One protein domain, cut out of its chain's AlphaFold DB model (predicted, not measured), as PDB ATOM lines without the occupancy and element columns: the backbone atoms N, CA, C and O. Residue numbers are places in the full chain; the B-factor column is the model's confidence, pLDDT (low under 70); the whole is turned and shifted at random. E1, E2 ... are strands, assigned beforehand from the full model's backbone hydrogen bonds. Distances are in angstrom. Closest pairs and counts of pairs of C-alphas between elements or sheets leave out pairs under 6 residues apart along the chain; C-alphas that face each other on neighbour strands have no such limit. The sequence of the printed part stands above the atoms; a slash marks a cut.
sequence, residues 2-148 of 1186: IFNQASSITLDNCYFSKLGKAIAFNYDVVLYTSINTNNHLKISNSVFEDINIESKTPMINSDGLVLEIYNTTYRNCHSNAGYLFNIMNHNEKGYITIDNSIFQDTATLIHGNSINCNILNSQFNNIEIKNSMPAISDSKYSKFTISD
ATOM      1  N   ILE A   2      10.750  72.182  98.566       82.81
ATOM      2  CA  ILE A   2      11.094  71.073  99.461       82.81
ATOM      3  C   ILE A   2      12.611  70.888  99.444       82.81
ATOM      4  O   ILE A   2      13.196  70.732  98.377       82.81
ATOM      5  N   PHE A   3      13.234  70.879 100.618       82.06
ATOM      6  CA  PHE A   3      14.624  70.465 100.798       82.06
ATOM      7  C   PHE A   3      14.629  69.186 101.639       82.06
ATOM      8  O   PHE A   3      14.016  69.174 102.706       82.06
ATOM      9  N   ASN A   4      15.262  68.116 101.153       77.50
ATOM     10  CA  ASN A   4      15.154  66.781 101.748       77.50
ATOM     11  C   ASN A   4      16.527  66.147 102.038       77.50
ATOM     12  O   ASN A   4      17.494  66.348 101.300       77.50
ATOM     13  N   GLN A   5      16.593  65.354 103.108       76.94
ATOM     14  CA  GLN A   5      17.750  64.555 103.503       76.94
ATOM     15  C   GLN A   5      17.275  63.186 104.015       76.94
ATOM     16  O   GLN A   5      16.802  63.072 105.141       76.94
ATOM     17  N   ALA A   6      17.437  62.151 103.186       70.62
ATOM     18  CA  ALA A   6      17.133  60.750 103.486       70.62
ATOM     19  C   ALA A   6      15.678  60.478 103.932       70.62
ATOM     20  O   ALA A   6      15.445  59.770 104.912       70.62
ATOM     21  N   SER A   7      14.685  61.007 103.201       78.00
ATOM     22  CA  SER A   7      13.269  60.672 103.437       78.00
ATOM     23  C   SER A   7      12.460  60.425 102.154       78.00
ATOM     24  O   SER A   7      12.908  60.730 101.045       78.00
ATOM     25  N   SER A   8      11.261  59.858 102.323       89.69
ATOM     26  CA  SER A   8      10.285  59.590 101.260       89.69
ATOM     27  C   SER A   8       9.163  60.624 101.287       89.69
ATOM     28  O   SER A   8       8.510  60.791 102.316       89.69
ATOM     29  N   ILE A   9       8.893  61.266 100.151       93.94
ATOM     30  CA  ILE A   9       7.861  62.300  99.995       93.94
ATOM     31  C   ILE A   9       6.894  61.908  98.873       93.94
ATOM     32  O   ILE A   9       7.319  61.412  97.833       93.94
ATOM     33  N   THR A  10       5.601  62.168  99.076       95.94
ATOM     34  CA  THR A  10       4.541  61.901  98.094       95.94
ATOM     35  C   THR A  10       3.705  63.158  97.869       95.94
ATOM     36  O   THR A  10       3.260  63.786  98.829       95.94
ATOM     37  N   LEU A  11       3.482  63.505  96.603       96.88
ATOM     38  CA  LEU A  11       2.611  64.581  96.138       96.88
ATOM     39  C   LEU A  11       1.491  63.942  95.308       96.88
ATOM     40  O   LEU A  11       1.746  63.485  94.199       96.88
ATOM     41  N   ASP A  12       0.275  63.873  95.849       97.56
ATOM     42  CA  ASP A  12      -0.873  63.252  95.177       97.56
ATOM     43  C   ASP A  12      -2.005  64.265  94.971       97.56
ATOM     44  O   ASP A  12      -2.240  65.109  95.839       97.56
ATOM     45  N   ASN A  13      -2.690  64.195  93.826       97.44
ATOM     46  CA  ASN A  13      -3.817  65.068  93.458       97.44
ATOM     47  C   ASN A  13      -3.520  66.581  93.631       97.44
ATOM     48  O   ASN A  13      -4.347  67.353  94.122       97.44
ATOM     49  N   CYS A  14      -2.304  67.005  93.273       97.69
ATOM     50  CA  CYS A  14      -1.814  68.372  93.455       97.69
ATOM     51  C   CYS A  14      -1.902  69.208  92.166       97.69
ATOM     52  O   CYS A  14      -1.715  68.696  91.065       97.69
ATOM     53  N   TYR A  15      -2.093  70.523  92.310       97.56
ATOM     54  CA  TYR A  15      -1.971  71.495  91.217       97.56
ATOM     55  C   TYR A  15      -0.853  72.501  91.523       97.56
ATOM     56  O   TYR A  15      -0.858  73.143  92.575       97.56
ATOM     57  N   PHE A  16       0.083  72.667  90.591       97.19
ATOM     58  CA  PHE A  16       1.213  73.589  90.686       97.19
ATOM     59  C   PHE A  16       1.232  74.543  89.490       97.19
ATOM     60  O   PHE A  16       1.107  74.126  88.344       97.19
ATOM     61  N   SER A  17       1.455  75.830  89.755       96.06
ATOM     62  CA  SER A  17       1.693  76.841  88.719       96.06
ATOM     63  C   SER A  17       2.626  77.934  89.230       96.06
ATOM     64  O   SER A  17       2.763  78.101  90.446       96.06
ATOM     65  N   LYS A  18       3.273  78.676  88.319       91.12
ATOM     66  CA  LYS A  18       4.063  79.889  88.623       91.12
ATOM     67  C   LYS A  18       5.111  79.697  89.736       91.12
ATOM     68  O   LYS A  18       5.289  80.562  90.592       91.12
ATOM     69  N   LEU A  19       5.798  78.550  89.737       89.94
ATOM     70  CA  LEU A  19       6.829  78.238  90.731       89.94
ATOM     71  C   LEU A  19       8.040  79.175  90.588       89.94
ATOM     72  O   LEU A  19       8.684  79.215  89.543       89.94
ATOM     73  N   GLY A  20       8.370  79.887  91.667       82.81
ATOM     74  CA  GLY A  20       9.599  80.673  91.788       82.81
ATOM     75  C   GLY A  20      10.731  79.916  92.491       82.81
ATOM     76  O   GLY A  20      10.519  78.865  93.095       82.81
ATOM     77  N   LYS A  21      11.935  80.492  92.452       88.81
ATOM     78  CA  LYS A  21      13.100  80.058  93.239       88.81
ATOM     79  C   LYS A  21      13.045  80.628  94.664       88.81
ATOM     80  O   LYS A  21      12.771  81.814  94.840       88.81
ATOM     81  N   ALA A  22      13.444  79.831  95.652       87.38
ATOM     82  CA  ALA A  22      13.942  80.314  96.944       87.38
ATOM     83  C   ALA A  22      15.292  79.659  97.292       87.38
ATOM     84  O   ALA A  22      15.860  78.907  96.497       87.38
ATOM     85  N   ILE A  23      15.812  79.971  98.480       86.38
ATOM     86  CA  ILE A  23      17.071  79.441  99.015       86.38
ATOM     87  C   ILE A  23      16.767  78.721 100.333       86.38
ATOM     88  O   ILE A  23      16.130  79.299 101.214       86.38
ATOM     89  N   ALA A  24      17.241  77.485 100.486       82.94
ATOM     90  CA  ALA A  24      17.165  76.710 101.724       82.94
ATOM     91  C   ALA A  24      18.531  76.074 102.018       82.94
ATOM     92  O   ALA A  24      19.117  75.445 101.143       82.94
ATOM     93  N   PHE A  25      19.057  76.255 103.233       79.31
ATOM     94  CA  PHE A  25      20.378  75.744 103.647       79.31
ATOM     95  C   PHE A  25      21.539  76.103 102.687       79.31
ATOM     96  O   PHE A  25      22.475  75.329 102.528       79.31
ATOM     97  N   ASN A  26      21.481  77.289 102.064       83.56
ATOM     98  CA  ASN A  26      22.382  77.785 101.005       83.56
ATOM     99  C   ASN A  26      22.253  77.103  99.625       83.56
ATOM    100  O   ASN A  26      23.044  77.401  98.731       83.56
ATOM    101  N   TYR A  27      21.240  76.259  99.412       84.38
ATOM    102  CA  TYR A  27      20.918  75.657  98.117       84.38
ATOM    103  C   TYR A  27      19.699  76.321  97.480       84.38
ATOM    104  O   TYR A  27      18.733  76.667  98.161       84.38
ATOM    105  N   ASP A  28      19.726  76.448  96.155       87.31
ATOM    106  CA  ASP A  28      18.559  76.856  95.377       87.31
ATOM    107  C   ASP A  28      17.495  75.746  95.384       87.31
ATOM    108  O   ASP A  28      17.802  74.564  95.188       87.31
ATOM    109  N   VAL A  29      16.231  76.128  95.571       90.19
ATOM    110  CA  VAL A  29      15.082  75.212  95.545       90.19
ATOM    111  C   VAL A  29      13.940  75.831  94.747       90.19
ATOM    112  O   VAL A  29      13.631  77.012  94.916       90.19
ATOM    113  N   VAL A  30      13.291  75.017  93.911       92.25
ATOM    114  CA  VAL A  30      12.036  75.360  93.221       92.25
ATOM    115  C   VAL A  30      10.929  74.424  93.715       92.25
ATOM    116  O   VAL A  30      10.238  74.748  94.684       92.25
ATOM    117  N   LEU A  31      10.796  73.217  93.150       94.06
ATOM    118  CA  LEU A  31       9.908  72.195  93.709       94.06
ATOM    119  C   LEU A  31      10.645  71.384  94.778       94.06
ATOM    120  O   LEU A  31      10.207  71.387  95.929       94.06
ATOM    121  N   TYR A  32      11.763  70.747  94.412       93.69
ATOM    122  CA  TYR A  32      12.466  69.767  95.246       93.69
ATOM    123  C   TYR A  32      13.991  69.814  95.054       93.69
ATOM    124  O   TYR A  32      14.467  69.710  93.924       93.69
ATOM    125  N   THR A  33      14.752  69.882  96.150       92.12
ATOM    126  CA  THR A  33      16.222  69.773  96.160       92.12
ATOM    127  C   THR A  33      16.696  68.780  97.229       92.12
ATOM    128  O   THR A  33      16.191  68.779  98.353       92.12
ATOM    129  N   SER A  34      17.690  67.951  96.907       87.25
ATOM    130  CA  SER A  34      18.346  67.018  97.838       87.25
ATOM    131  C   SER A  34      19.831  66.839  97.495       87.25
ATOM    132  O   SER A  34      20.241  67.019  96.351       87.25
ATOM    133  N   ILE A  35      20.642  66.498  98.502       80.19
ATOM    134  CA  ILE A  35      22.109  66.341  98.402       80.19
ATOM    135  C   ILE A  35      22.557  64.916  98.787       80.19
ATOM    136  O   ILE A  35      23.667  64.507  98.470       80.19
ATOM    137  N   ASN A  36      21.696  64.149  99.464       74.12
ATOM    138  CA  ASN A  36      22.009  62.790  99.908       74.12
ATOM    139  C   ASN A  36      21.417  61.757  98.941       74.12
ATOM    140  O   ASN A  36      20.302  61.925  98.445       74.12
ATOM    141  N   THR A  37      22.116  60.639  98.764       69.75
ATOM    142  CA  THR A  37      21.573  59.446  98.105       69.75
ATOM    143  C   THR A  37      20.492  58.772  98.968       69.75
ATOM    144  O   THR A  37      20.399  59.014 100.175       69.75
ATOM    145  N   ASN A  38      19.675  57.904  98.360       74.25
ATOM    146  CA  ASN A  38      18.562  57.179  99.004       74.25
ATOM    147  C   ASN A  38      17.379  58.064  99.450       74.25
ATOM    148  O   ASN A  38      16.721  57.776 100.450       74.25
ATOM    149  N   ASN A  39      17.077  59.126  98.702       87.25
ATOM    150  CA  ASN A  39      15.803  59.837  98.830       87.25
ATOM    151  C   ASN A  39      14.754  59.260  97.863       87.25
ATOM    152  O   ASN A  39      15.108  58.702  96.822       87.25
ATOM    153  N   HIS A  40      13.471  59.443  98.180       93.56
ATOM    154  CA  HIS A  40      12.350  59.024  97.332       93.56
ATOM    155  C   HIS A  40      11.330  60.158  97.167       93.56
ATOM    156  O   HIS A  40      10.928  60.784  98.150       93.56
ATOM    157  N   LEU A  41      10.907  60.413  95.929       96.00
ATOM    158  CA  LEU A  41       9.863  61.375  95.585       96.00
ATOM    159  C   LEU A  41       8.842  60.717  94.653       96.00
ATOM    160  O   LEU A  41       9.176  60.367  93.523       96.00
ATOM    161  N   LYS A  42       7.592  60.616  95.105       97.50
ATOM    162  CA  LYS A  42       6.450  60.162  94.306       97.50
ATOM    163  C   LYS A  42       5.538  61.337  93.965       97.50
ATOM    164  O   LYS A  42       5.195  62.135  94.835       97.50
ATOM    165  N   ILE A  43       5.125  61.425  92.709       98.31
ATOM    166  CA  ILE A  43       4.171  62.399  92.180       98.31
ATOM    167  C   ILE A  43       3.055  61.607  91.494       98.31
ATOM    168  O   ILE A  43       3.329  60.783  90.620       98.31
ATOM    169  N   SER A  44       1.802  61.819  91.882       98.25
ATOM    170  CA  SER A  44       0.656  61.127  91.285       98.25
ATOM    171  C   SER A  44      -0.546  62.042  91.070       98.25
ATOM    172  O   SER A  44      -0.754  63.005  91.807       98.25
ATOM    173  N   ASN A  45      -1.336  61.750  90.030       98.06
ATOM    174  CA  ASN A  45      -2.627  62.396  89.746       98.06
ATOM    175  C   ASN A  45      -2.568  63.939  89.682       98.06
ATOM    176  O   ASN A  45      -3.540  64.610  90.019       98.06
ATOM    177  N   SER A  46      -1.414  64.511  89.325       98.56
ATOM    178  CA  SER A  46      -1.109  65.931  89.544       98.56
ATOM    179  C   SER A  46      -1.003  66.732  88.242       98.56
ATOM    180  O   SER A  46      -0.819  66.181  87.155       98.56
ATOM    181  N   VAL A  47      -1.090  68.058  88.346       98.56
ATOM    182  CA  VAL A  47      -0.963  68.991  87.216       98.56
ATOM    183  C   VAL A  47       0.070  70.071  87.529       98.56
ATOM    184  O   VAL A  47       0.083  70.649  88.614       98.56
ATOM    185  N   PHE A  48       0.923  70.349  86.550       98.50
ATOM    186  CA  PHE A  48       1.940  71.392  86.542       98.50
ATOM    187  C   PHE A  48       1.695  72.256  85.301       98.50
ATOM    188  O   PHE A  48       1.809  71.762  84.180       98.50
ATOM    189  N   GLU A  49       1.310  73.516  85.481       98.00
ATOM    190  CA  GLU A  49       0.849  74.382  84.386       98.00
ATOM    191  C   GLU A  49       1.361  75.820  84.551       98.00
ATOM    192  O   GLU A  49       1.387  76.347  85.662       98.00
ATOM    193  N   ASP A  50       1.790  76.459  83.459       96.81
ATOM    194  CA  ASP A  50       2.363  77.817  83.442       96.81
ATOM    195  C   ASP A  50       3.511  78.003  84.460       96.81
ATOM    196  O   ASP A  50       3.447  78.820  85.390       96.81
ATOM    197  N   ILE A  51       4.585  77.224  84.300       96.25
ATOM    198  CA  ILE A  51       5.794  77.287  85.135       96.25
ATOM    199  C   ILE A  51       6.979  77.696  84.261       96.25
ATOM    200  O   ILE A  51       7.483  76.901  83.476       96.25
ATOM    201  N   ASN A  52       7.460  78.927  84.435       94.81
ATOM    202  CA  ASN A  52       8.670  79.427  83.784       94.81
ATOM    203  C   ASN A  52       9.694  79.852  84.843       94.81
ATOM    204  O   ASN A  52       9.525  80.876  85.505       94.81
ATOM    205  N   ILE A  53      10.739  79.047  85.031       94.38
ATOM    206  CA  ILE A  53      11.745  79.251  86.077       94.38
ATOM    207  C   ILE A  53      12.866  80.140  85.526       94.38
ATOM    208  O   ILE A  53      13.724  79.686  84.771       94.38
ATOM    209  N   GLU A  54      12.884  81.415  85.919       91.81
ATOM    210  CA  GLU A  54      13.863  82.391  85.412       91.81
ATOM    211  C   GLU A  54      15.307  82.157  85.905       91.81
ATOM    212  O   GLU A  54      16.260  82.667  85.307       91.81
ATOM    213  N   SER A  55      15.507  81.382  86.975       90.00
ATOM    214  CA  SER A  55      16.841  81.007  87.452       90.00
ATOM    215  C   SER A  55      17.417  79.817  86.680       90.00
ATOM    216  O   SER A  55      16.694  78.997  86.121       90.00
ATOM    217  N   LYS A  56      18.747  79.654  86.716       91.75
ATOM    218  CA  LYS A  56      19.442  78.448  86.218       91.75
ATOM    219  C   LYS A  56      19.275  77.239  87.155       91.75
ATOM    220  O   LYS A  56      20.214  76.482  87.375       91.75
ATOM    221  N   THR A  57      18.095  77.096  87.752       91.81
ATOM    222  CA  THR A  57      17.750  76.034  88.698       91.81
ATOM    223  C   THR A  57      16.688  75.150  88.040       91.81
ATOM    224  O   THR A  57      15.692  75.686  87.543       91.81
ATOM    225  N   PRO A  58      16.849  73.820  88.005       94.94
ATOM    226  CA  PRO A  58      15.773  72.932  87.580       94.94
ATOM    227  C   PRO A  58      14.631  72.921  88.608       94.94
ATOM    228  O   PRO A  58      14.772  73.386  89.741       94.94
ATOM    229  N   MET A  59      13.491  72.356  88.219       96.19
ATOM    230  CA  MET A  59      12.348  72.157  89.111       96.19
ATOM    231  C   MET A  59      12.656  71.108  90.193       96.19
ATOM    232  O   MET A  59      12.320  71.320  91.362       96.19
ATOM    233  N   ILE A  60      13.332  70.018  89.811       96.12
ATOM    234  CA  ILE A  60      13.836  68.958  90.702       96.12
ATOM    235  C   ILE A  60      15.363  68.876  90.564       96.12
ATOM    236  O   ILE A  60      15.866  68.825  89.443       96.12
ATOM    237  N   ASN A  61      16.095  68.838  91.679       94.38
ATOM    238  CA  ASN A  61      17.558  68.723  91.717       94.38
ATOM    239  C   ASN A  61      17.998  67.706  92.785       94.38
ATOM    240  O   ASN A  61      17.808  67.969  93.974       94.38
ATOM    241  N   SER A  62      18.571  66.556  92.423       92.19
ATOM    242  CA  SER A  62      19.053  65.596  93.430       92.19
ATOM    243  C   SER A  62      20.137  64.651  92.933       92.19
ATOM    244  O   SER A  62      20.099  64.166  91.807       92.19
ATOM    245  N   ASP A  63      21.037  64.288  93.840       90.06
ATOM    246  CA  ASP A  63      21.859  63.085  93.706       90.06
ATOM    247  C   ASP A  63      21.058  61.845  94.158       90.06
ATOM    248  O   ASP A  63      20.232  61.951  95.073       90.06
ATOM    249  N   GLY A  64      21.248  60.693  93.507       88.75
ATOM    250  CA  GLY A  64      20.725  59.376  93.910       88.75
ATOM    251  C   GLY A  64      19.238  59.304  94.296       88.75
ATOM    252  O   GLY A  64      18.909  58.669  95.305       88.75
ATOM    253  N   LEU A  65      18.355  59.968  93.540       92.88
ATOM    254  CA  LEU A  65      16.910  60.047  93.803       92.88
ATOM    255  C   LEU A  65      16.141  58.898  93.144       92.88
ATOM    256  O   LEU A  65      16.250  58.684  91.940       92.88
ATOM    257  N   VAL A  66      15.275  58.231  93.908       94.88
ATOM    258  CA  VAL A  66      14.177  57.446  93.331       94.88
ATOM    259  C   VAL A  66      13.023  58.402  93.024       94.88
ATOM    260  O   VAL A  66      12.490  59.027  93.944       94.88
ATOM    261  N   LEU A  67      12.656  58.543  91.749       96.56
ATOM    262  CA  LEU A  67      11.581  59.431  91.292       96.56
ATOM    263  C   LEU A  67      10.468  58.624  90.624       96.56
ATOM    264  O   LEU A  67      10.694  57.945  89.628       96.56
ATOM    265  N   GLU A  68       9.251  58.757  91.126       98.25
ATOM    266  CA  GLU A  68       8.051  58.173  90.538       98.25
ATOM    267  C   GLU A  68       7.082  59.272  90.083       98.25
ATOM    268  O   GLU A  68       6.746  60.160  90.863       98.25
ATOM    269  N   ILE A  69       6.601  59.202  88.840       98.56
ATOM    270  CA  ILE A  69       5.596  60.106  88.266       98.56
ATOM    271  C   ILE A  69       4.495  59.259  87.615       98.56
ATOM    272  O   ILE A  69       4.750  58.553  86.642       98.56
ATOM    273  N   TYR A  70       3.269  59.351  88.128       98.56
ATOM    274  CA  TYR A  70       2.103  58.600  87.647       98.56
ATOM    275  C   TYR A  70       0.944  59.534  87.293       98.56
ATOM    276  O   TYR A  70       0.626  60.437  88.069       98.56
ATOM    277  N   ASN A  71       0.252  59.292  86.175       98.38
ATOM    278  CA  ASN A  71      -1.006  59.977  85.827       98.38
ATOM    279  C   ASN A  71      -0.932  61.515  85.975       98.38
ATOM    280  O   ASN A  71      -1.803  62.137  86.581       98.38
ATOM    281  N   THR A  72       0.173  62.122  85.530       98.69
ATOM    282  CA  THR A  72       0.511  63.526  85.817       98.69
ATOM    283  C   THR A  72       0.690  64.315  84.520       98.69
ATOM    284  O   THR A  72       1.215  63.800  83.534       98.69
ATOM    285  N   THR A  73       0.240  65.572  84.500       98.75
ATOM    286  CA  THR A  73       0.342  66.465  83.331       98.75
ATOM    287  C   THR A  73       1.280  67.636  83.606       98.75
ATOM    288  O   THR A  73       1.115  68.338  84.597       98.75
ATOM    289  N   TYR A  74       2.206  67.888  82.684       98.50
ATOM    290  CA  TYR A  74       3.047  69.081  82.609       98.50
ATOM    291  C   TYR A  74       2.684  69.863  81.340       98.50
ATOM    292  O   TYR A  74       2.741  69.302  80.244       98.50
ATOM    293  N   ARG A  75       2.311  71.140  81.469       98.38
ATOM    294  CA  ARG A  75       1.996  72.045  80.350       98.38
ATOM    295  C   ARG A  75       2.725  73.381  80.500       98.38
ATOM    296  O   ARG A  75       2.682  73.950  81.587       98.38
ATOM    297  N   ASN A  76       3.339  73.906  79.431       97.19
ATOM    298  CA  ASN A  76       4.027  75.212  79.446       97.19
ATOM    299  C   ASN A  76       5.024  75.292  80.624       97.19
ATOM    300  O   ASN A  76       4.885  76.093  81.554       97.19
ATOM    301  N   CYS A  77       5.953  74.332  80.647       96.81
ATOM    302  CA  CYS A  77       6.856  74.077  81.771       96.81
ATOM    303  C   CYS A  77       8.318  74.198  81.324       96.81
ATOM    304  O   CYS A  77       8.865  73.298  80.678       96.81
ATOM    305  N   HIS A  78       8.971  75.297  81.702       95.19
ATOM    306  CA  HIS A  78      10.307  75.674  81.243       95.19
ATOM    307  C   HIS A  78      11.210  76.157  82.392       95.19
ATOM    308  O   HIS A  78      10.748  76.595  83.446       95.19
ATOM    309  N   SER A  79      12.525  76.096  82.173       93.38
ATOM    310  CA  SER A  79      13.538  76.664  83.069       93.38
ATOM    311  C   SER A  79      14.695  77.249  82.265       93.38
ATOM    312  O   SER A  79      15.123  76.660  81.270       93.38
ATOM    313  N   ASN A  80      15.268  78.352  82.748       92.94
ATOM    314  CA  ASN A  80      16.521  78.922  82.250       92.94
ATOM    315  C   ASN A  80      17.757  78.046  82.555       92.94
ATOM    316  O   ASN A  80      18.862  78.378  82.121       92.94
ATOM    317  N   ALA A  81      17.595  76.915  83.254       92.31
ATOM    318  CA  ALA A  81      18.567  75.817  83.255       92.31
ATOM    319  C   ALA A  81      18.629  75.071  81.903       92.31
ATOM    320  O   ALA A  81      19.645  74.460  81.591       92.31
ATOM    321  N   GLY A  82      17.558  75.125  81.102       93.31
ATOM    322  CA  GLY A  82      17.369  74.339  79.877       93.31
ATOM    323  C   GLY A  82      16.578  73.042  80.084       93.31
ATOM    324  O   GLY A  82      16.075  72.493  79.105       93.31
ATOM    325  N   TYR A  83      16.415  72.597  81.335       95.50
ATOM    326  CA  TYR A  83      15.779  71.331  81.703       95.50
ATOM    327  C   TYR A  83      14.946  71.410  82.996       95.50
ATOM    328  O   TYR A  83      15.127  72.313  83.817       95.50
ATOM    329  N   LEU A  84      14.029  70.454  83.185       96.19
ATOM    330  CA  LEU A  84      13.114  70.399  84.333       96.19
ATOM    331  C   LEU A  84      13.644  69.589  85.521       96.19
ATOM    332  O   LEU A  84      13.496  70.041  86.657       96.19
ATOM    333  N   PHE A  85      14.258  68.428  85.297       96.94
ATOM    334  CA  PHE A  85      14.807  67.573  86.354       96.94
ATOM    335  C   PHE A  85      16.319  67.405  86.166       96.94
ATOM    336  O   PHE A  85      16.765  67.120  85.061       96.94
ATOM    337  N   ASN A  86      17.100  67.537  87.238       96.19
ATOM    338  CA  ASN A  86      18.505  67.133  87.295       96.19
ATOM    339  C   ASN A  86      18.657  65.998  88.306       96.19
ATOM    340  O   ASN A  86      18.430  66.211  89.502       96.19
ATOM    341  N   ILE A  87      18.993  64.802  87.826       94.25
ATOM    342  CA  ILE A  87      19.128  63.596  88.646       94.25
ATOM    343  C   ILE A  87      20.396  62.853  88.231       94.25
ATOM    344  O   ILE A  87      20.591  62.542  87.059       94.25
ATOM    345  N   MET A  88      21.272  62.588  89.198       92.88
ATOM    346  CA  MET A  88      22.615  62.051  88.966       92.88
ATOM    347  C   MET A  88      22.899  60.816  89.830       92.88
ATOM    348  O   MET A  88      22.236  60.590  90.844       92.88
ATOM    349  N   ASN A  89      23.894  60.028  89.414       88.62
ATOM    350  CA  ASN A  89      24.547  58.958  90.179       88.62
ATOM    351  C   ASN A  89      23.574  57.990  90.885       88.62
ATOM    352  O   ASN A  89      23.539  57.888  92.117       88.62
ATOM    353  N   HIS A  90      22.784  57.235  90.119       87.56
ATOM    354  CA  HIS A  90      21.993  56.155  90.709       87.56
ATOM    355  C   HIS A  90      22.906  55.037  91.231       87.56
ATOM    356  O   HIS A  90      23.794  54.554  90.532       87.56
ATOM    357  N   ASN A  91      22.635  54.576  92.455       82.06
ATOM    358  CA  ASN A  91      23.103  53.270  92.916       82.06
ATOM    359  C   ASN A  91      22.207  52.151  92.340       82.06
ATOM    360  O   ASN A  91      21.228  52.426  91.644       82.06
ATOM    361  N   GLU A  92      22.496  50.886  92.660       76.31
ATOM    362  CA  GLU A  92      21.747  49.711  92.165       76.31
ATOM    363  C   GLU A  92      20.224  49.751  92.415       76.31
ATOM    364  O   GLU A  92      19.480  49.012  91.775       76.31
ATOM    365  N   LYS A  93      19.747  50.597  93.339       80.69
ATOM    366  CA  LYS A  93      18.328  50.754  93.695       80.69
ATOM    367  C   LYS A  93      17.700  52.048  93.164       80.69
ATOM    368  O   LYS A  93      16.500  52.243  93.342       80.69
ATOM    369  N   GLY A  94      18.474  52.931  92.534       88.06
ATOM    370  CA  GLY A  94      17.986  54.194  91.982       88.06
ATOM    371  C   GLY A  94      17.267  54.006  90.646       88.06
ATOM    372  O   GLY A  94      17.836  53.444  89.702       88.06
ATOM    373  N   TYR A  95      16.055  54.550  90.517       94.75
ATOM    374  CA  TYR A  95      15.299  54.587  89.262       94.75
ATOM    375  C   TYR A  95      14.405  55.829  89.145       94.75
ATOM    376  O   TYR A  95      13.944  56.381  90.141       94.75
ATOM    377  N   ILE A  96      14.146  56.237  87.903       97.50
ATOM    378  CA  ILE A  96      13.061  57.139  87.522       97.50
ATOM    379  C   ILE A  96      11.981  56.294  86.836       97.50
ATOM    380  O   ILE A  96      12.290  55.579  85.883       97.50
ATOM    381  N   THR A  97      10.727  56.403  87.262       98.31
ATOM    382  CA  THR A  97       9.563  55.839  86.564       98.31
ATOM    383  C   THR A  97       8.606  56.966  86.203       98.31
ATOM    384  O   THR A  97       8.206  57.736  87.072       98.31
ATOM    385  N   ILE A  98       8.230  57.053  84.930       98.62
ATOM    386  CA  ILE A  98       7.221  57.978  84.408       98.62
ATOM    387  C   ILE A  98       6.173  57.144  83.677       98.62
ATOM    388  O   ILE A  98       6.502  56.485  82.695       98.62
ATOM    389  N   ASP A  99       4.931  57.153  84.149       98.69
ATOM    390  CA  ASP A  99       3.859  56.313  83.613       98.69
ATOM    391  C   ASP A  99       2.539  57.086  83.455       98.69
ATOM    392  O   ASP A  99       2.207  57.969  84.257       98.69
ATOM    393  N   ASN A 100       1.799  56.772  82.389       98.44
ATOM    394  CA  ASN A 100       0.518  57.379  82.001       98.44
ATOM    395  C   ASN A 100       0.513  58.924  82.086       98.44
ATOM    396  O   ASN A 100      -0.441  59.525  82.575       98.44
ATOM    397  N   SER A 101       1.611  59.581  81.696       98.62
ATOM    398  CA  SER A 101       1.834  61.012  81.956       98.62
ATOM    399  C   SER A 101       1.988  61.833  80.671       98.62
ATOM    400  O   SER A 101       2.404  61.326  79.626       98.62
ATOM    401  N   ILE A 102       1.621  63.115  80.733       98.75
ATOM    402  CA  ILE A 102       1.550  64.017  79.573       98.75
ATOM    403  C   ILE A 102       2.522  65.183  79.754       98.75
ATOM    404  O   ILE A 102       2.488  65.871  80.769       98.75
ATOM    405  N   PHE A 103       3.333  65.446  78.734       98.50
ATOM    406  CA  PHE A 103       4.271  66.562  78.654       98.50
ATOM    407  C   PHE A 103       3.947  67.374  77.394       98.50
ATOM    408  O   PHE A 103       4.173  66.925  76.268       98.50
ATOM    409  N   GLN A 104       3.353  68.549  77.586       98.38
ATOM    410  CA  GLN A 104       2.919  69.456  76.527       98.38
ATOM    411  C   GLN A 104       3.712  70.761  76.602       98.38
ATOM    412  O   GLN A 104       3.602  71.470  77.596       98.38
ATOM    413  N   ASP A 105       4.441  71.108  75.543       97.12
ATOM    414  CA  ASP A 105       5.278  72.319  75.484       97.12
ATOM    415  C   ASP A 105       6.165  72.486  76.740       97.12
ATOM    416  O   ASP A 105       5.870  73.231  77.679       97.12
ATOM    417  N   THR A 106       7.229  71.683  76.804       96.81
ATOM    418  CA  THR A 106       8.155  71.646  77.940       96.81
ATOM    419  C   THR A 106       9.594  71.874  77.491       96.81
ATOM    420  O   THR A 106       9.968  71.575  76.357       96.81
ATOM    421  N   ALA A 107      10.435  72.354  78.406       95.31
ATOM    422  CA  ALA A 107      11.886  72.214  78.281       95.31
ATOM    423  C   ALA A 107      12.314  70.725  78.332       95.31
ATOM    424  O   ALA A 107      11.483  69.845  78.579       95.31
ATOM    425  N   THR A 108      13.608  70.444  78.127       96.31
ATOM    426  CA  THR A 108      14.181  69.090  78.249       96.31
ATOM    427  C   THR A 108      13.810  68.476  79.602       96.31
ATOM    428  O   THR A 108      13.929  69.128  80.640       96.31
ATOM    429  N   LEU A 109      13.330  67.233  79.629       96.62
ATOM    430  CA  LEU A 109      12.750  66.688  80.855       96.62
ATOM    431  C   LEU A 109      13.817  66.283  81.884       96.62
ATOM    432  O   LEU A 109      13.712  66.691  83.040       96.62
ATOM    433  N   ILE A 110      14.833  65.511  81.480       96.81
ATOM    434  CA  ILE A 110      15.795  64.873  82.400       96.81
ATOM    435  C   ILE A 110      17.246  65.183  82.009       96.81
ATOM    436  O   ILE A 110      17.693  64.799  80.930       96.81
ATOM    437  N   HIS A 111      17.985  65.804  82.922       95.88
ATOM    438  CA  HIS A 111      19.428  66.038  82.865       95.88
ATOM    439  C   HIS A 111      20.162  65.212  83.932       95.88
ATOM    440  O   HIS A 111      19.579  64.863  84.960       95.88
ATOM    441  N   GLY A 112      21.442  64.910  83.687       91.44
ATOM    442  CA  GLY A 112      22.338  64.243  84.640       91.44
ATOM    443  C   GLY A 112      23.140  63.086  84.035       91.44
ATOM    444  O   GLY A 112      23.379  63.042  82.830       91.44
ATOM    445  N   ASN A 113      23.578  62.138  84.861       92.75
ATOM    446  CA  ASN A 113      24.441  61.024  84.453       92.75
ATOM    447  C   ASN A 113      24.168  59.754  85.268       92.75
ATOM    448  O   ASN A 113      23.792  59.828  86.439       92.75
ATOM    449  N   SER A 114      24.446  58.595  84.666       93.12
ATOM    450  CA  SER A 114      24.388  57.285  85.330       93.12
ATOM    451  C   SER A 114      23.041  57.010  86.016       93.12
ATOM    452  O   SER A 114      22.999  56.654  87.195       93.12
ATOM    453  N   ILE A 115      21.935  57.205  85.289       94.56
ATOM    454  CA  ILE A 115      20.565  56.975  85.776       94.56
ATOM    455  C   ILE A 115      19.894  55.771  85.100       94.56
ATOM    456  O   ILE A 115      20.179  55.435  83.950       94.56
ATOM    457  N   ASN A 116      18.943  55.153  85.803       95.94
ATOM    458  CA  ASN A 116      17.982  54.204  85.232       95.94
ATOM    459  C   ASN A 116      16.630  54.911  85.087       95.94
ATOM    460  O   ASN A 116      16.131  55.448  86.076       95.94
ATOM    461  N   CYS A 117      16.024  54.895  83.902       97.06
ATOM    462  CA  CYS A 117      14.752  55.561  83.631       97.06
ATOM    463  C   CYS A 117      13.801  54.669  82.819       97.06
ATOM    464  O   CYS A 117      14.185  54.091  81.803       97.06
ATOM    465  N   ASN A 118      12.546  54.587  83.258       98.12
ATOM    466  CA  ASN A 118      11.451  53.924  82.559       98.12
ATOM    467  C   ASN A 118      10.383  54.967  82.199       98.12
ATOM    468  O   ASN A 118       9.924  55.695  83.079       98.12
ATOM    469  N   ILE A 119       9.980  55.027  80.929       98.38
ATOM    470  CA  ILE A 119       8.912  55.905  80.431       98.38
ATOM    471  C   ILE A 119       7.858  55.028  79.751       98.38
ATOM    472  O   ILE A 119       8.145  54.386  78.743       98.38
ATOM    473  N   LEU A 120       6.657  54.980  80.319       98.44
ATOM    474  CA  LEU A 120       5.588  54.042  79.976       98.44
ATOM    475  C   LEU A 120       4.292  54.808  79.666       98.44
ATOM    476  O   LEU A 120       4.022  55.837  80.288       98.44
ATOM    477  N   ASN A 121       3.488  54.325  78.715       98.31
ATOM    478  CA  ASN A 121       2.122  54.805  78.416       98.31
ATOM    479  C   ASN A 121       1.964  56.337  78.229       98.31
ATOM    480  O   ASN A 121       0.872  56.878  78.403       98.31
ATOM    481  N   SER A 122       3.045  57.064  77.933       98.62
ATOM    482  CA  SER A 122       3.112  58.522  78.109       98.62
ATOM    483  C   SER A 122       3.016  59.287  76.786       98.62
ATOM    484  O   SER A 122       3.165  58.726  75.697       98.62
ATOM    485  N   GLN A 123       2.767  60.597  76.848       98.62
ATOM    486  CA  GLN A 123       2.673  61.443  75.656       98.62
ATOM    487  C   GLN A 123       3.495  62.726  75.778       98.62
ATOM    488  O   GLN A 123       3.272  63.540  76.666       98.62
ATOM    489  N   PHE A 124       4.352  62.957  74.788       98.62
ATOM    490  CA  PHE A 124       5.100  64.191  74.573       98.62
ATOM    491  C   PHE A 124       4.523  64.905  73.350       98.62
ATOM    492  O   PHE A 124       4.450  64.317  72.266       98.62
ATOM    493  N   ASN A 125       4.058  66.148  73.493       98.25
ATOM    494  CA  ASN A 125       3.429  66.859  72.381       98.25
ATOM    495  C   ASN A 125       3.689  68.369  72.341       98.25
ATOM    496  O   ASN A 125       3.874  69.010  73.369       98.25
ATOM    497  N   ASN A 126       3.649  68.938  71.131       97.88
ATOM    498  CA  ASN A 126       3.748  70.385  70.891       97.88
ATOM    499  C   ASN A 126       5.017  71.029  71.493       97.88
ATOM    500  O   ASN A 126       4.948  72.122  72.039       97.88
ATOM    501  N   ILE A 127       6.161  70.343  71.423       97.25
ATOM    502  CA  ILE A 127       7.430  70.793  72.021       97.25
ATOM    503  C   ILE A 127       8.270  71.535  70.971       97.25
ATOM    504  O   ILE A 127       8.633  70.952  69.943       97.25
ATOM    505  N   GLU A 128       8.631  72.794  71.248       95.44
ATOM    506  CA  GLU A 128       9.559  73.586  70.431       95.44
ATOM    507  C   GLU A 128      10.864  73.901  71.187       95.44
ATOM    508  O   GLU A 128      10.927  74.816  72.007       95.44
ATOM    509  N   ILE A 129      11.940  73.166  70.882       88.88
ATOM    510  CA  ILE A 129      13.234  73.302  71.574       88.88
ATOM    511  C   ILE A 129      14.286  73.901  70.639       88.88
ATOM    512  O   ILE A 129      14.760  73.272  69.692       88.88
ATOM    513  N   LYS A 130      14.660  75.150  70.941       83.62
ATOM    514  CA  LYS A 130      15.637  75.956  70.185       83.62
ATOM    515  C   LYS A 130      17.075  75.863  70.704       83.62
ATOM    516  O   LYS A 130      17.986  76.292  69.995       83.62
ATOM    517  N   ASN A 131      17.281  75.359  71.922       81.81
ATOM    518  CA  ASN A 131      18.613  75.205  72.513       81.81
ATOM    519  C   ASN A 131      19.365  73.998  71.901       81.81
ATOM    520  O   ASN A 131      18.868  73.329  70.995       81.81
ATOM    521  N   SER A 132      20.580  73.736  72.382       86.31
ATOM    522  CA  SER A 132      21.423  72.618  71.938       86.31
ATOM    523  C   SER A 132      21.227  71.331  72.754       86.31
ATOM    524  O   SER A 132      22.133  70.504  72.782       86.31
ATOM    525  N   MET A 133      20.105  71.170  73.465       91.94
ATOM    526  CA  MET A 133      19.835  69.988  74.289       91.94
ATOM    527  C   MET A 133      18.848  69.040  73.593       91.94
ATOM    528  O   MET A 133      17.892  69.506  72.967       91.94
ATOM    529  N   PRO A 134      19.035  67.712  73.716       95.06
ATOM    530  CA  PRO A 134      18.012  66.716  73.420       95.06
ATOM    531  C   PRO A 134      16.624  67.057  73.974       95.06
ATOM    532  O   PRO A 134      16.491  67.624  75.059       95.06
ATOM    533  N   ALA A 135      15.577  66.671  73.246       95.25
ATOM    534  CA  ALA A 135      14.212  67.078  73.571       95.25
ATOM    535  C   ALA A 135      13.674  66.490  74.886       95.25
ATOM    536  O   ALA A 135      12.886  67.139  75.569       95.25
ATOM    537  N   ILE A 136      14.078  65.266  75.237       96.75
ATOM    538  CA  ILE A 136      13.550  64.526  76.390       96.75
ATOM    539  C   ILE A 136      14.618  64.366  77.472       96.75
ATOM    540  O   ILE A 136      14.362  64.671  78.635       96.75
ATOM    541  N   SER A 137      15.823  63.921  77.109       96.25
ATOM    542  CA  SER A 137      16.931  63.803  78.059       96.25
ATOM    543  C   SER A 137      18.292  63.843  77.386       96.25
ATOM    544  O   SER A 137      18.481  63.200  76.356       96.25
ATOM    545  N   ASP A 138      19.250  64.543  77.989       94.94
ATOM    546  CA  ASP A 138      20.658  64.559  77.577       94.94
ATOM    547  C   ASP A 138      21.558  63.647  78.425       94.94
ATOM    548  O   ASP A 138      22.780  63.667  78.266       94.94
ATOM    549  N   SER A 139      20.971  62.830  79.307       94.25
ATOM    550  CA  SER A 139      21.728  62.052  80.283       94.25
ATOM    551  C   SER A 139      22.656  61.016  79.645       94.25
ATOM    552  O   SER A 139      22.247  60.218  78.797       94.25
ATOM    553  N   LYS A 140      23.910  61.010  80.107       93.25
ATOM    554  CA  LYS A 140      25.009  60.145  79.637       93.25
ATOM    555  C   LYS A 140      25.156  58.888  80.499       93.25
ATOM    556  O   LYS A 140      24.777  58.904  81.675       93.25
ATOM    557  N   TYR A 141      25.722  57.816  79.939       92.38
ATOM    558  CA  TYR A 141      26.003  56.544  80.632       92.38
ATOM    559  C   TYR A 141      24.784  55.942  81.352       92.38
ATOM    560  O   TYR A 141      24.902  55.309  82.399       92.38
ATOM    561  N   SER A 142      23.593  56.206  80.821       94.06
ATOM    562  CA  SER A 142      22.307  55.944  81.465       94.06
ATOM    563  C   SER A 142      21.521  54.879  80.704       94.06
ATOM    564  O   SER A 142      21.827  54.568  79.551       94.06
ATOM    565  N   LYS A 143      20.498  54.306  81.338       95.38
ATOM    566  CA  LYS A 143      19.654  53.260  80.751       95.38
ATOM    567  C   LYS A 143      18.200  53.710  80.688       95.38
ATOM    568  O   LYS A 143      17.580  53.943  81.724       95.38
ATOM    569  N   PHE A 144      17.655  53.768  79.478       96.06
ATOM    570  CA  PHE A 144      16.278  54.157  79.199       96.06
ATOM    571  C   PHE A 144      15.474  52.982  78.635       96.06
ATOM    572  O   PHE A 144      15.794  52.441  77.572       96.06
ATOM    573  N   THR A 145      14.387  52.628  79.317       97.06
ATOM    574  CA  THR A 145      13.331  51.756  78.788       97.06
ATOM    575  C   THR A 145      12.145  52.638  78.424       97.06
ATOM    576  O   THR A 145      11.601  53.308  79.298       97.06
ATOM    577  N   ILE A 146      11.740  52.668  77.156       97.94
ATOM    578  CA  ILE A 146      10.618  53.502  76.706       97.94
ATOM    579  C   ILE A 146       9.603  52.614  76.001       97.94
ATOM    580  O   ILE A 146       9.934  51.992  74.986       97.94
ATOM    581  N   SER A 147       8.376  52.563  76.526       98.38
ATOM    582  CA  SER A 147       7.289  51.831  75.886       98.38
ATOM    583  C   SER A 147       5.954  52.563  75.826       98.38
ATOM    584  O   SER A 147       5.684  53.482  76.601       98.38
ATOM    585  N   ASP A 148       5.134  52.171  74.848       98.38
ATOM    586  CA  ASP A 148       3.717  52.551  74.721       98.38
ATOM    587  C   ASP A 148       3.501  54.078  74.636       98.38
ATOM    588  O   ASP A 148       2.452  54.620  74.990       98.38
TER     589      ASP A 148
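AT A GLANCE: This is residues 2 to 148 of the 1186 residues of an uncharacterized protein of Piromyces finnis (UniProt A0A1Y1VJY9). The chain winds as a solenoid of stacked turns, with three walls of parallel strands round a narrow core; each of the first five turns gives one strand to each wall, and E18 begins a sixth. Two of the walls, E2 E7 E10 E13 E16 E18 and E1 E6 E9 E12 E15, stand face to face as a sandwich, E3 E8 E11 E14 E17 is the third side, and the small antiparallel hairpin E4 E5 sits beside E1 at the first end. The printed part has 147 residues with no named helix and 18 strands, E1 to E18 in order, and its class is all strand. It is compact, with a radius of gyration of the C-alphas of 13.9 A, and rounded, with spans of 36 by 33 by 32 A.

IN THESE COORDINATES: E1 holds residues 2 to 4, from C-alpha 2 at (11.094, 71.073, 99.461); E2 holds 8 to 12 and E3 15 to 17. E4 is residues 22 to 24, E5 27 to 29 and E6 32 to 34. E7, residues 39 to 44, is 17.0 A long, and E8, 47 to 53, is 16.4 A. E9 is residues 60 to 63; E10, 65 to 70, is 16.1 A long, and E11, 73 to 79, is 16.7 A. E12 is residues 83 to 88, E13 96 to 99, E14 102 to 106, E15 108 to 111 and E16 116 to 120. E17, residues 123 to 129, is 16.4 A long. E18, residues 143 to 147, ends at C-alpha 147 at (7.289, 51.831, 75.886).

HOW THE PARTS SIT: In the largest sheet, E2 and E7 are parallel at 10 degrees, with N 11 and O 42 2.8 A apart, and edge strand E18 is parallel to E16, with N 117 and O 143 at 2.8 A. In the sheet facing it, E1 and E6 are parallel at 20 degrees, with N 33 and O 2 at 2.8 A. The facing parts of these two sheets are 10.2 A centre to centre, their best planes 19 degrees apart. E2 runs on into E3 at 92 degrees across two residues. In that third sheet, twisted at up to 4.3 A off its plane, E8 and E11 are parallel at 7 degrees, with N 75 and O 48 at 2.8 A. E14 runs on into E15 at 96 degrees. E4 and E5 form an antiparallel hairpin, with N 22 and O 29 at 2.9 A; the closest C-alphas of E1 and E5, Ile 2 and Val 29, are 7.0 A apart.

THE WHOLE: The two C-alphas farthest apart, Asn 26 and Asp 148, are 40.9 A apart. The printed part has no cut. The one long link is E17 to E18, residues 130 to 142. The mean pLDDT of the printed part is 92.9, and residue 37 alone is under 70.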